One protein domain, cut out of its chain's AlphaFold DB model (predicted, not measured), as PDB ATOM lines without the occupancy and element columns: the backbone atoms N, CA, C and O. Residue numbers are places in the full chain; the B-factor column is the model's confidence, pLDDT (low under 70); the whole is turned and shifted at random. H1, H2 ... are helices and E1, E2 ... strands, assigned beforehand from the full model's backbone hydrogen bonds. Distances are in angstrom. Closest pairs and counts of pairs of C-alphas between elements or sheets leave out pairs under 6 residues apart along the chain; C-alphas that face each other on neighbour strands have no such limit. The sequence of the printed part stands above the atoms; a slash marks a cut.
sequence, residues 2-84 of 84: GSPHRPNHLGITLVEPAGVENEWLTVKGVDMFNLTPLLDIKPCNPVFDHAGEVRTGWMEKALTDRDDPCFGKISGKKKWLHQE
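What this domain is: This is residues 2 to 84 of the 84 residues of the protein "TsaA-like domain-containing protein" of Spirochaetes bacterium (UniProt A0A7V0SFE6). Little regular structure is present: a loose, winding chain has a two-strand hairpin, E1 and E2, toward one end and three short helices strung along the loops after it, with the tail of residues 73 to 84, including H3, sticking out. The 83 printed residues hold E1, E2, H1, H2 and H3 in that order, of mixed class, with 25 residues in named elements. The whole is loose, radius of gyration of the C-alphas 16.5 A, spanning 43 by 33 by 27 A.

Where its parts are: E1, residues 16 to 21, begins at C-alpha (136.642, 255.797, 154.673) and is 15.3 A long. E2 is residues 24 to 28, 13.3 A. H1 is residues 46 to 49, H2 59 to 64, and H3 77 to 80, ending at C-alpha (152.055, 230.383, 161.780).

How they stand to each other: Hairpin strands E1 and E2 are antiparallel at 159 degrees, with N 18 and O 26 within hydrogen-bond range at 2.8 A. H1 and H2 are only just apart, closest 8.4 A. H2 has every O i to N i+4 pair within hydrogen-bond range; H1 and H3 are too short for one.

The domain as a whole: The C-alphas farthest apart, Asn 34 and Glu 84, are 44.6 A apart. The printed part has no cut. Links E2 to H1 and H2 to H3 are long. Residues 66 to 84 have pLDDT under 70.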
ATOM      1  N   GLY A   2     144.573 256.374 172.985       75.81
ATOM      2  CA  GLY A   2     145.327 256.607 171.736       75.81
ATOM      3  C   GLY A   2     146.510 257.568 171.892       75.81
ATOM      4  O   GLY A   2     146.706 258.432 171.050       75.81
ATOM      5  N   SER A   3     147.258 257.485 173.001       86.75
ATOM      6  CA  SER A   3     148.391 258.395 173.231       86.75
ATOM      7  C   SER A   3     149.476 258.202 172.158       86.75
ATOM      8  O   SER A   3     149.909 257.065 171.944       86.75
ATOM      9  N   PRO A   4     149.976 259.281 171.524       88.00
ATOM     10  CA  PRO A   4     151.105 259.191 170.603       88.00
ATOM     11  C   PRO A   4     152.427 258.888 171.330       88.00
ATOM     12  O   PRO A   4     153.371 258.415 170.702       88.00
ATOM     13  N   HIS A   5     152.496 259.122 172.646       92.38
ATOM     14  CA  HIS A   5     153.690 258.897 173.457       92.38
ATOM     15  C   HIS A   5     153.789 257.433 173.907       92.38
ATOM     16  O   HIS A   5     153.178 257.024 174.897       92.38
ATOM     17  N   ARG A   6     154.549 256.637 173.158       92.81
ATOM     18  CA  ARG A   6     154.785 255.202 173.388       92.81
ATOM     19  C   ARG A   6     156.147 254.818 172.811       92.81
ATOM     20  O   ARG A   6     156.622 255.528 171.942       92.81
ATOM     21  N   PRO A   7     156.758 253.691 173.205       95.50
ATOM     22  CA  PRO A   7     158.070 253.298 172.679       95.50
ATOM     23  C   PRO A   7     158.126 253.167 171.146       95.50
ATOM     24  O   PRO A   7     159.129 253.523 170.539       95.50
ATOM     25  N   ASN A   8     157.030 252.716 170.520       94.31
ATOM     26  CA  ASN A   8     156.900 252.582 169.066       94.31
ATOM     27  C   ASN A   8     155.763 253.475 168.557       94.31
ATOM     28  O   ASN A   8     154.596 253.174 168.803       94.31
ATOM     29  N   HIS A   9     156.075 254.555 167.838       92.38
ATOM     30  CA  HIS A   9     155.119 255.596 167.425       92.38
ATOM     31  C   HIS A   9     154.205 255.168 166.241       92.38
ATOM     32  O   HIS A   9     154.144 255.845 165.223       92.38
ATOM     33  N   LEU A  10     153.484 254.045 166.351       93.75
ATOM     34  CA  LEU A  10     152.717 253.426 165.247       93.75
ATOM     35  C   LEU A  10     151.208 253.728 165.253       93.75
ATOM     36  O   LEU A  10     150.431 253.032 165.913       93.75
ATOM     37  N   GLY A  11     150.773 254.822 164.623       93.12
ATOM     38  CA  GLY A  11     149.349 255.196 164.548       93.12
ATOM     39  C   GLY A  11     148.508 254.149 163.812       93.12
ATOM     40  O   GLY A  11     149.000 253.533 162.871       93.12
ATOM     41  N   ILE A  12     147.263 253.940 164.246       93.44
ATOM     42  CA  ILE A  12     146.275 253.136 163.518       93.44
ATOM     43  C   ILE A  12     144.999 253.958 163.452       93.44
ATOM     44  O   ILE A  12     144.477 254.364 164.491       93.44
ATOM     45  N   THR A  13     144.503 254.151 162.238       92.75
ATOM     46  CA  THR A  13     143.322 254.962 161.963       92.75
ATOM     47  C   THR A  13     142.447 254.194 160.992       92.75
ATOM     48  O   THR A  13     142.905 253.798 159.920       92.75
ATOM     49  N   LEU A  14     141.191 253.971 161.367       93.00
ATOM     50  CA  LEU A  14     140.191 253.449 160.447       93.00
ATOM     51  C   LEU A  14     139.675 254.608 159.589       93.00
ATOM     52  O   LEU A  14     139.240 255.624 160.126       93.00
ATOM     53  N   VAL A  15     139.727 254.454 158.268       94.56
ATOM     54  CA  VAL A  15     139.398 255.520 157.313       94.56
ATOM     55  C   VAL A  15     138.340 255.071 156.311       94.56
ATOM     56  O   VAL A  15     138.228 253.885 156.001       94.56
ATOM     57  N   GLU A  16     137.585 256.029 155.774       93.69
ATOM     58  CA  GLU A  16     136.642 255.797 154.673       93.69
ATOM     59  C   GLU A  16     137.355 256.031 153.330       93.69
ATOM     60  O   GLU A  16     137.797 257.158 153.076       93.69
ATOM     61  N   PRO A  17     137.466 255.022 152.445       94.50
ATOM     62  CA  PRO A  17     137.978 255.216 151.092       94.50
ATOM     63  C   PRO A  17     137.019 256.072 150.258       94.50
ATOM     64  O   PRO A  17     135.840 255.748 150.133       94.50
ATOM     65  N   ALA A  18     137.535 257.137 149.649       96.25
ATOM     66  CA  ALA A  18     136.778 258.019 148.760       96.25
ATOM     67  C   ALA A  18     137.077 257.767 147.273       96.25
ATOM     68  O   ALA A  18     136.226 258.033 146.429       96.25
ATOM     69  N   GLY A  19     138.262 257.243 146.943       97.25
ATOM     70  CA  GLY A  19     138.648 256.933 145.568       97.25
ATOM     71  C   GLY A  19     140.073 256.399 145.464       97.25
ATOM     72  O   GLY A  19     140.890 256.625 146.356       97.25
ATOM     73  N   VAL A  20     140.355 255.689 144.372       96.88
ATOM     74  CA  VAL A  20     141.690 255.189 144.027       96.88
ATOM     75  C   VAL A  20     142.020 255.642 142.612       96.88
ATOM     76  O   VAL A  20     141.265 255.350 141.687       96.88
ATOM     77  N   GLU A  21     143.148 256.329 142.452       98.06
ATOM     78  CA  GLU A  21     143.658 256.816 141.171       98.06
ATOM     79  C   GLU A  21     145.154 256.500 141.074       98.06
ATOM     80  O   GLU A  21     145.975 257.111 141.754       98.06
ATOM     81  N   ASN A  22     145.519 255.529 140.229       96.50
ATOM     82  CA  ASN A  22     146.883 254.993 140.136       96.50
ATOM     83  C   ASN A  22     147.421 254.560 141.519       96.50
ATOM     84  O   ASN A  22     146.838 253.685 142.158       96.50
ATOM     85  N   GLU A  23     148.519 255.159 141.980       95.75
ATOM     86  CA  GLU A  23     149.127 254.943 143.296       95.75
ATOM     87  C   GLU A  23     148.510 255.780 144.433       95.75
ATOM     88  O   GLU A  23     148.940 255.665 145.583       95.75
ATOM     89  N   TRP A  24     147.503 256.610 144.142       96.69
ATOM     90  CA  TRP A  24     146.860 257.488 145.119       96.69
ATOM     91  C   TRP A  24     145.565 256.884 145.655       96.69
ATOM     92  O   TRP A  24     144.638 256.574 144.909       96.69
ATOM     93  N   LEU A  25     145.475 256.784 146.980       97.12
ATOM     94  CA  LEU A  25     144.257 256.430 147.703       97.12
ATOM     95  C   LEU A  25     143.754 257.674 148.446       97.12
ATOM     96  O   LEU A  25     144.380 258.137 149.398       97.12
ATOM     97  N   THR A  26     142.609 258.205 148.023       97.75
ATOM     98  CA  THR A  26     141.944 259.316 148.715       97.75
ATOM     99  C   THR A  26     141.060 258.758 149.823       97.75
ATOM    100  O   THR A  26     140.241 257.869 149.574       97.75
ATOM    101  N   VAL A  27     141.197 259.284 151.041       97.19
ATOM    102  CA  VAL A  27     140.475 258.805 152.230       97.19
ATOM    103  C   VAL A  27     139.899 259.953 153.058       97.19
ATOM    104  O   VAL A  27     140.354 261.092 152.960       97.19
ATOM    105  N   LYS A  28     138.919 259.646 153.912       96.06
ATOM    106  CA  LYS A  28     138.353 260.564 154.914       96.06
ATOM    107  C   LYS A  28     138.533 260.009 156.328       96.06
ATOM    108  O   LYS A  28     138.666 258.802 156.513       96.06
ATOM    109  N   GLY A  29     138.474 260.898 157.321       93.56
ATOM    110  CA  GLY A  29     138.522 260.524 158.741       93.56
ATOM    111  C   GLY A  29     139.932 260.305 159.295       93.56
ATOM    112  O   GLY A  29     140.091 259.600 160.283       93.56
ATOM    113  N   VAL A  30     140.955 260.888 158.662       94.50
ATOM    114  CA  VAL A  30     142.342 260.822 159.143       94.50
ATOM    115  C   VAL A  30     142.560 261.705 160.375       94.50
ATOM    116  O   VAL A  30     142.041 262.817 160.453       94.50
ATOM    117  N   ASP A  31     143.378 261.233 161.312       92.56
ATOM    118  CA  ASP A  31     143.799 261.925 162.539       92.56
ATOM    119  C   ASP A  31     145.326 262.154 162.596       92.56
ATOM    120  O   ASP A  31     145.910 262.353 163.662       92.56
ATOM    121  N   MET A  32     145.982 262.146 161.432       93.06
ATOM    122  CA  MET A  32     147.426 262.340 161.268       93.06
ATOM    123  C   MET A  32     147.763 263.697 160.641       93.06
ATOM    124  O   MET A  32     146.978 264.268 159.885       93.06
ATOM    125  N   PHE A  33     148.965 264.205 160.919       94.81
ATOM    126  CA  PHE A  33     149.469 265.412 160.266       94.81
ATOM    127  C   PHE A  33     149.873 265.140 158.814       94.81
ATOM    128  O   PHE A  33     150.218 264.013 158.445       94.81
ATOM    129  N   ASN A  34     149.882 266.193 157.996       95.94
ATOM    130  CA  ASN A  34     150.390 266.109 156.631       95.94
ATOM    131  C   ASN A  34     151.825 265.550 156.616       95.94
ATOM    132  O   ASN A  34     152.632 265.902 157.476       95.94
ATOM    133  N   LEU A  35     152.131 264.707 155.626       95.50
ATOM    134  CA  LEU A  35     153.414 264.011 155.464       95.50
ATOM    135  C   LEU A  35     153.765 263.005 156.578       95.50
ATOM    136  O   LEU A  35     154.912 262.566 156.658       95.50
ATOM    137  N   THR A  36     152.806 262.601 157.420       96.00
ATOM    138  CA  THR A  36     153.019 261.473 158.343       96.00
ATOM    139  C   THR A  36     153.347 260.207 157.533       96.00
ATOM    140  O   THR A  36     152.572 259.860 156.640       96.00
ATOM    141  N   PRO A  37     154.467 259.506 157.804       96.25
ATOM    142  CA  PRO A  37     154.853 258.326 157.034       96.25
ATOM    143  C   PRO A  37     153.841 257.183 157.158       96.25
ATOM    144  O   PRO A  37     153.432 256.823 158.264       96.25
ATOM    145  N   LEU A  38     153.486 256.577 156.024       95.44
ATOM    146  CA  LEU A  38     152.627 255.399 155.967       95.44
ATOM    147  C   LEU A  38     153.472 254.124 156.016       95.44
ATOM    148  O   LEU A  38     154.404 253.967 155.229       95.44
ATOM    149  N   LEU A  39     153.136 253.216 156.934       97.19
ATOM    150  CA  LEU A  39     153.857 251.953 157.110       97.19
ATOM    151  C   LEU A  39     153.119 250.751 156.508       97.19
ATOM    152  O   LEU A  39     153.760 249.847 155.985       97.19
ATOM    153  N   ASP A  40     151.790 250.720 156.613       97.06
ATOM    154  CA  ASP A  40     150.975 249.571 156.221       97.06
ATOM    155  C   ASP A  40     149.529 249.996 155.927       97.06
ATOM    156  O   ASP A  40     149.033 250.968 156.502       97.06
ATOM    157  N   ILE A  41     148.852 249.246 155.056       95.12
ATOM    158  CA  ILE A  41     147.423 249.387 154.761       95.12
ATOM    159  C   ILE A  41     146.793 248.005 154.902       95.12
ATOM    160  O   ILE A  41     147.200 247.051 154.239       95.12
ATOM    161  N   LYS A  42     145.754 247.907 155.733       91.69
ATOM    162  CA  LYS A  42     144.963 246.684 155.884       91.69
ATOM    163  C   LYS A  42     143.497 246.956 155.577       91.69
ATOM    164  O   LYS A  42     143.000 248.028 155.921       91.69
ATOM    165  N   PRO A  43     142.796 246.012 154.934       90.06
ATOM    166  CA  PRO A  43     141.370 246.159 154.742       90.06
ATOM    167  C   PRO A  43     140.652 245.982 156.091       90.06
ATOM    168  O   PRO A  43     141.051 245.150 156.906       90.06
ATOM    169  N   CYS A  44     139.602 246.772 156.318       89.44
ATOM    170  CA  CYS A  44     138.814 246.728 157.549       89.44
ATOM    171  C   CYS A  44     138.153 245.355 157.723       89.44
ATOM    172  O   CYS A  44     137.484 244.859 156.812       89.44
ATOM    173  N   ASN A  45     138.280 244.775 158.913       86.62
ATOM    174  CA  ASN A  45     137.579 243.565 159.305       86.62
ATOM    175  C   ASN A  45     136.467 243.913 160.313       86.62
ATOM    176  O   ASN A  45     136.770 244.236 161.463       86.62
ATOM    177  N   PRO A  46     135.179 243.800 159.942       83.69
ATOM    178  CA  PRO A  46     134.067 244.203 160.808       83.69
ATOM    179  C   PRO A  46     133.984 243.418 162.122       83.69
ATOM    180  O   PRO A  46     133.386 243.898 163.080       83.69
ATOM    181  N   VAL A  47     134.586 242.225 162.195       80.56
ATOM    182  CA  VAL A  47     134.609 241.410 163.419       80.56
ATOM    183  C   VAL A  47     135.544 242.006 164.473       80.56
ATOM    184  O   VAL A  47     135.282 241.859 165.664       80.56
ATOM    185  N   PHE A  48     136.624 242.672 164.052       81.94
ATOM    186  CA  PHE A  48     137.649 243.212 164.953       81.94
ATOM    187  C   PHE A  48     137.580 244.732 165.097       81.94
ATOM    188  O   PHE A  48     137.778 245.255 166.190       81.94
ATOM    189  N   ASP A  49     137.288 245.439 164.007       84.38
ATOM    190  CA  ASP A  49     137.486 246.887 163.924       84.38
ATOM    191  C   ASP A  49     136.247 247.696 164.345       84.38
ATOM    192  O   ASP A  49     136.294 248.923 164.356       84.38
ATOM    193  N   HIS A  50     135.136 247.030 164.697       76.69
ATOM    194  CA  HIS A  50     133.859 247.646 165.103       76.69
ATOM    195  C   HIS A  50     133.377 248.781 164.177       76.69
ATOM    196  O   HIS A  50     132.663 249.695 164.595       76.69
ATOM    197  N   ALA A  51     133.757 248.722 162.903       72.00
ATOM    198  CA  ALA A  51     133.271 249.616 161.871       72.00
ATOM    199  C   ALA A  51     131.831 249.209 161.554       72.00
ATOM    200  O   ALA A  51     131.642 248.065 161.169       72.00
ATOM    201  N   GLY A  52     130.854 250.101 161.758       80.00
ATOM    202  CA  GLY A  52     129.412 249.811 161.689       80.00
ATOM    203  C   GLY A  52     128.964 248.956 160.494       80.00
ATOM    204  O   GLY A  52     129.108 247.738 160.496       80.00
ATOM    205  N   GLU A  53     128.356 249.563 159.479       84.44
ATOM    206  CA  GLU A  53     128.093 248.853 158.224       84.44
ATOM    207  C   GLU A  53     129.255 249.100 157.262       84.44
ATOM    208  O   GLU A  53     129.507 250.234 156.854       84.44
ATOM    209  N   VAL A  54     129.981 248.039 156.902       87.56
ATOM    210  CA  VAL A  54     131.117 248.107 155.974       87.56
ATOM    211  C   VAL A  54     131.027 247.033 154.902       87.56
ATOM    212  O   VAL A  54     130.615 245.900 155.146       87.56
ATOM    213  N   ARG A  55     131.461 247.384 153.689       86.25
ATOM    214  CA  ARG A  55     131.578 246.442 152.573       86.25
ATOM    215  C   ARG A  55     132.901 245.694 152.686       86.25
ATOM    216  O   ARG A  55     133.961 246.301 152.577       86.25
ATOM    217  N   THR A  56     132.840 244.380 152.861       84.19
ATOM    218  CA  THR A  56     134.025 243.516 153.020       84.19
ATOM    219  C   THR A  56     134.476 242.859 151.718       84.19
ATOM    220  O   THR A  56     135.614 242.401 151.615       84.19
ATOM    221  N   GLY A  57     133.617 242.857 150.692       85.19
ATOM    222  CA  GLY A  57     133.945 242.384 149.349       85.19
ATOM    223  C   GLY A  57     134.415 240.932 149.357       85.19
ATOM    224  O   GLY A  57     133.692 240.038 149.776       85.19
ATOM    225  N   TRP A  58     135.652 240.689 148.922       77.12
ATOM    226  CA  TRP A  58     136.228 239.342 148.855       77.12
ATOM    227  C   TRP A  58     136.313 238.632 150.219       77.12
ATOM    228  O   TRP A  58     136.324 237.403 150.258       77.12
ATOM    229  N   MET A  59     136.330 239.375 151.336       78.38
ATOM    230  CA  MET A  59     136.322 238.800 152.688       78.38
ATOM    231  C   MET A  59     134.944 238.310 153.138       78.38
ATOM    232  O   MET A  59     134.860 237.588 154.127       78.38
ATOM    233  N   GLU A  60     133.863 238.659 152.438       80.50
ATOM    234  CA  GLU A  60     132.504 238.250 152.807       80.50
ATOM    235  C   GLU A  60     132.371 236.725 152.882       80.50
ATOM    236  O   GLU A  60     131.805 236.195 153.838       80.50
ATOM    237  N   LYS A  61     132.990 236.004 151.938       74.50
ATOM    238  CA  LYS A  61     133.034 234.539 151.972       74.50
ATOM    239  C   LYS A  61     133.763 234.022 153.215       74.50
ATOM    240  O   LYS A  61     133.217 233.195 153.927       74.50
ATOM    241  N   ALA A  62     134.946 234.550 153.516       73.56
ATOM    242  CA  ALA A  62     135.722 234.116 154.679       73.56
ATOM    243  C   ALA A  62     135.023 234.430 156.016       73.56
ATOM    244  O   ALA A  62     135.209 233.719 156.996       73.56
ATOM    245  N   LEU A  63     134.203 235.485 156.065       71.62
ATOM    246  CA  LEU A  63     133.420 235.853 157.248       71.62
ATOM    247  C   LEU A  63     132.153 235.000 157.429       71.62
ATOM    248  O   LEU A  63     131.647 234.888 158.545       71.62
ATOM    249  N   THR A  64     131.628 234.422 156.348       72.62
ATOM    250  CA  THR A  64     130.387 233.628 156.346       72.62
ATOM    251  C   THR A  64     130.645 232.120 156.375       72.62
ATOM    252  O   THR A  64     129.858 231.376 156.962       72.62
ATOM    253  N   ASP A  65     131.755 231.669 155.794       70.88
ATOM    254  CA  ASP A  65     132.137 230.267 155.657       70.88
ATOM    255  C   ASP A  65     133.102 229.844 156.775       70.88
ATOM    256  O   ASP A  65     134.258 230.266 156.838       70.88
ATOM    257  N   ARG A  66     132.622 228.989 157.685       59.41
ATOM    258  CA  ARG A  66     133.409 228.505 158.834       59.41
ATOM    259  C   ARG A  66     134.517 227.527 158.445       59.41
ATOM    260  O   ARG A  66     135.404 227.298 159.270       59.41
ATOM    261  N   ASP A  67     134.464 226.979 157.235       65.38
ATOM    262  CA  ASP A  67     135.455 226.043 156.709       65.38
ATOM    263  C   ASP A  67     136.489 226.746 155.806       65.38
ATOM    264  O   ASP A  67     137.387 226.094 155.263       65.38
ATOM    265  N   ASP A  68     136.421 228.081 155.671       64.12
ATOM    266  CA  ASP A  68     137.380 228.851 154.883       64.12
ATOM    267  C   ASP A  68     138.799 228.769 155.495       64.12
ATOM    268  O   ASP A  68     139.009 229.079 156.677       64.12
ATOM    269  N   PRO A  69     139.820 228.378 154.709       60.56
ATOM    270  CA  PRO A  69     141.178 228.194 155.213       60.56
ATOM    271  C   PRO A  69     141.822 229.496 155.714       60.56
ATOM    272  O   PRO A  69     142.732 229.421 156.543       60.56
ATOM    273  N   CYS A  70     141.352 230.669 155.271       56.44
ATOM    274  CA  CYS A  70     141.809 231.974 155.751       56.44
ATOM    275  C   CYS A  70     141.209 232.342 157.117       56.44
ATOM    276  O   CYS A  70     141.816 233.126 157.844       56.44
ATOM    277  N   PHE A  71     140.061 231.764 157.497       54.56
ATOM    278  CA  PHE A  71     139.455 231.926 158.829       54.56
ATOM    279  C   PHE A  71     139.773 230.773 159.792       54.56
ATOM    280  O   PHE A  71     139.483 230.838 160.993       54.56
ATOM    281  N   GLY A  72     140.405 229.713 159.288       55.00
ATOM    282  CA  GLY A  72     140.799 228.564 160.086       55.00
ATOM    283  C   GLY A  72     141.712 228.970 161.244       55.00
ATOM    284  O   GLY A  72     142.808 229.489 161.028       55.00
ATOM    285  N   LYS A  73     141.306 228.661 162.487       55.31
ATOM    286  CA  LYS A  73     142.126 228.874 163.694       55.31
ATOM    287  C   LYS A  73     143.560 228.415 163.432       55.31
ATOM    288  O   LYS A  73     143.828 227.236 163.159       55.31
ATOM    289  N   ILE A  74     144.513 229.338 163.502       58.28
ATOM    290  CA  ILE A  74     145.926 228.977 163.457       58.28
ATOM    291  C   ILE A  74     146.303 228.510 164.864       58.28
ATOM    292  O   ILE A  74     146.754 229.267 165.716       58.28
ATOM    293  N   SER A  75     146.025 227.233 165.118       57.38
ATOM    294  CA  SER A  75     146.103 226.611 166.443       57.38
ATOM    295  C   SER A  75     147.533 226.337 166.931       57.38
ATOM    296  O   SER A  75     147.700 225.872 168.056       57.38
ATOM    297  N   GLY A  76     148.573 226.564 166.119       57.81
ATOM    298  CA  GLY A  76     149.921 226.103 166.457       57.81
ATOM    299  C   GLY A  76     151.050 226.912 165.830       57.81
ATOM    300  O   GLY A  76     150.965 227.341 164.683       57.81
ATOM    301  N   LYS A  77     152.141 227.065 166.593       59.38
ATOM    302  CA  LYS A  77     153.340 227.854 166.251       59.38
ATOM    303  C   LYS A  77     153.970 227.453 164.906       59.38
ATOM    304  O   LYS A  77     154.433 228.318 164.176       59.38
ATOM    305  N   LYS A  78     153.920 226.163 164.553       63.56
ATOM    306  CA  LYS A  78     154.407 225.638 163.264       63.56
ATOM    307  C   LYS A  78     153.575 226.126 162.068       63.56
ATOM    308  O   LYS A  78     154.136 226.541 161.064       63.56
ATOM    309  N   LYS A  79     152.244 226.177 162.218       62.47
ATOM    310  CA  LYS A  79     151.306 226.643 161.178       62.47
ATOM    311  C   LYS A  79     151.452 228.146 160.903       62.47
ATOM    312  O   LYS A  79     151.313 228.559 159.762       62.47
ATOM    313  N   TRP A  80     151.769 228.946 161.927       55.47
ATOM    314  CA  TRP A  80     152.055 230.383 161.780       55.47
ATOM    315  C   TRP A  80     153.361 230.670 161.027       55.47
ATOM    316  O   TRP A  80     153.441 231.653 160.301       55.47
ATOM    317  N   LEU A  81     154.395 229.845 161.225       68.38
ATOM    318  CA  LEU A  81     155.734 230.074 160.669       68.38
ATOM    319  C   LEU A  81     155.913 229.536 159.239       68.38
ATOM    320  O   LEU A  81     157.000 229.695 158.693       68.38
ATOM    321  N   HIS A  82     154.885 228.907 158.648       62.44
ATOM    322  CA  HIS A  82     154.958 228.221 157.347       62.44
ATOM    323  C   HIS A  82     156.209 227.332 157.200       62.44
ATOM    324  O   HIS A  82     156.820 227.275 156.138       62.44
ATOM    325  N   GLN A  83     156.617 226.668 158.283       54.94
ATOM    326  CA  GLN A  83     157.706 225.695 158.263       54.94
ATOM    327  C   GLN A  83     157.102 224.296 158.346       54.94
ATOM    328  O   GLN A  83     156.275 224.046 159.231       54.94
ATOM    329  N   GLU A  84     157.489 223.438 157.399       54.78
ATOM    330  CA  GLU A  84     157.123 222.014 157.351       54.78
ATOM    331  C   GLU A  84     157.600 221.247 158.597       54.78
ATOM    332  O   GLU A  84     158.729 221.506 159.082       54.78
TER     333      GLU A  84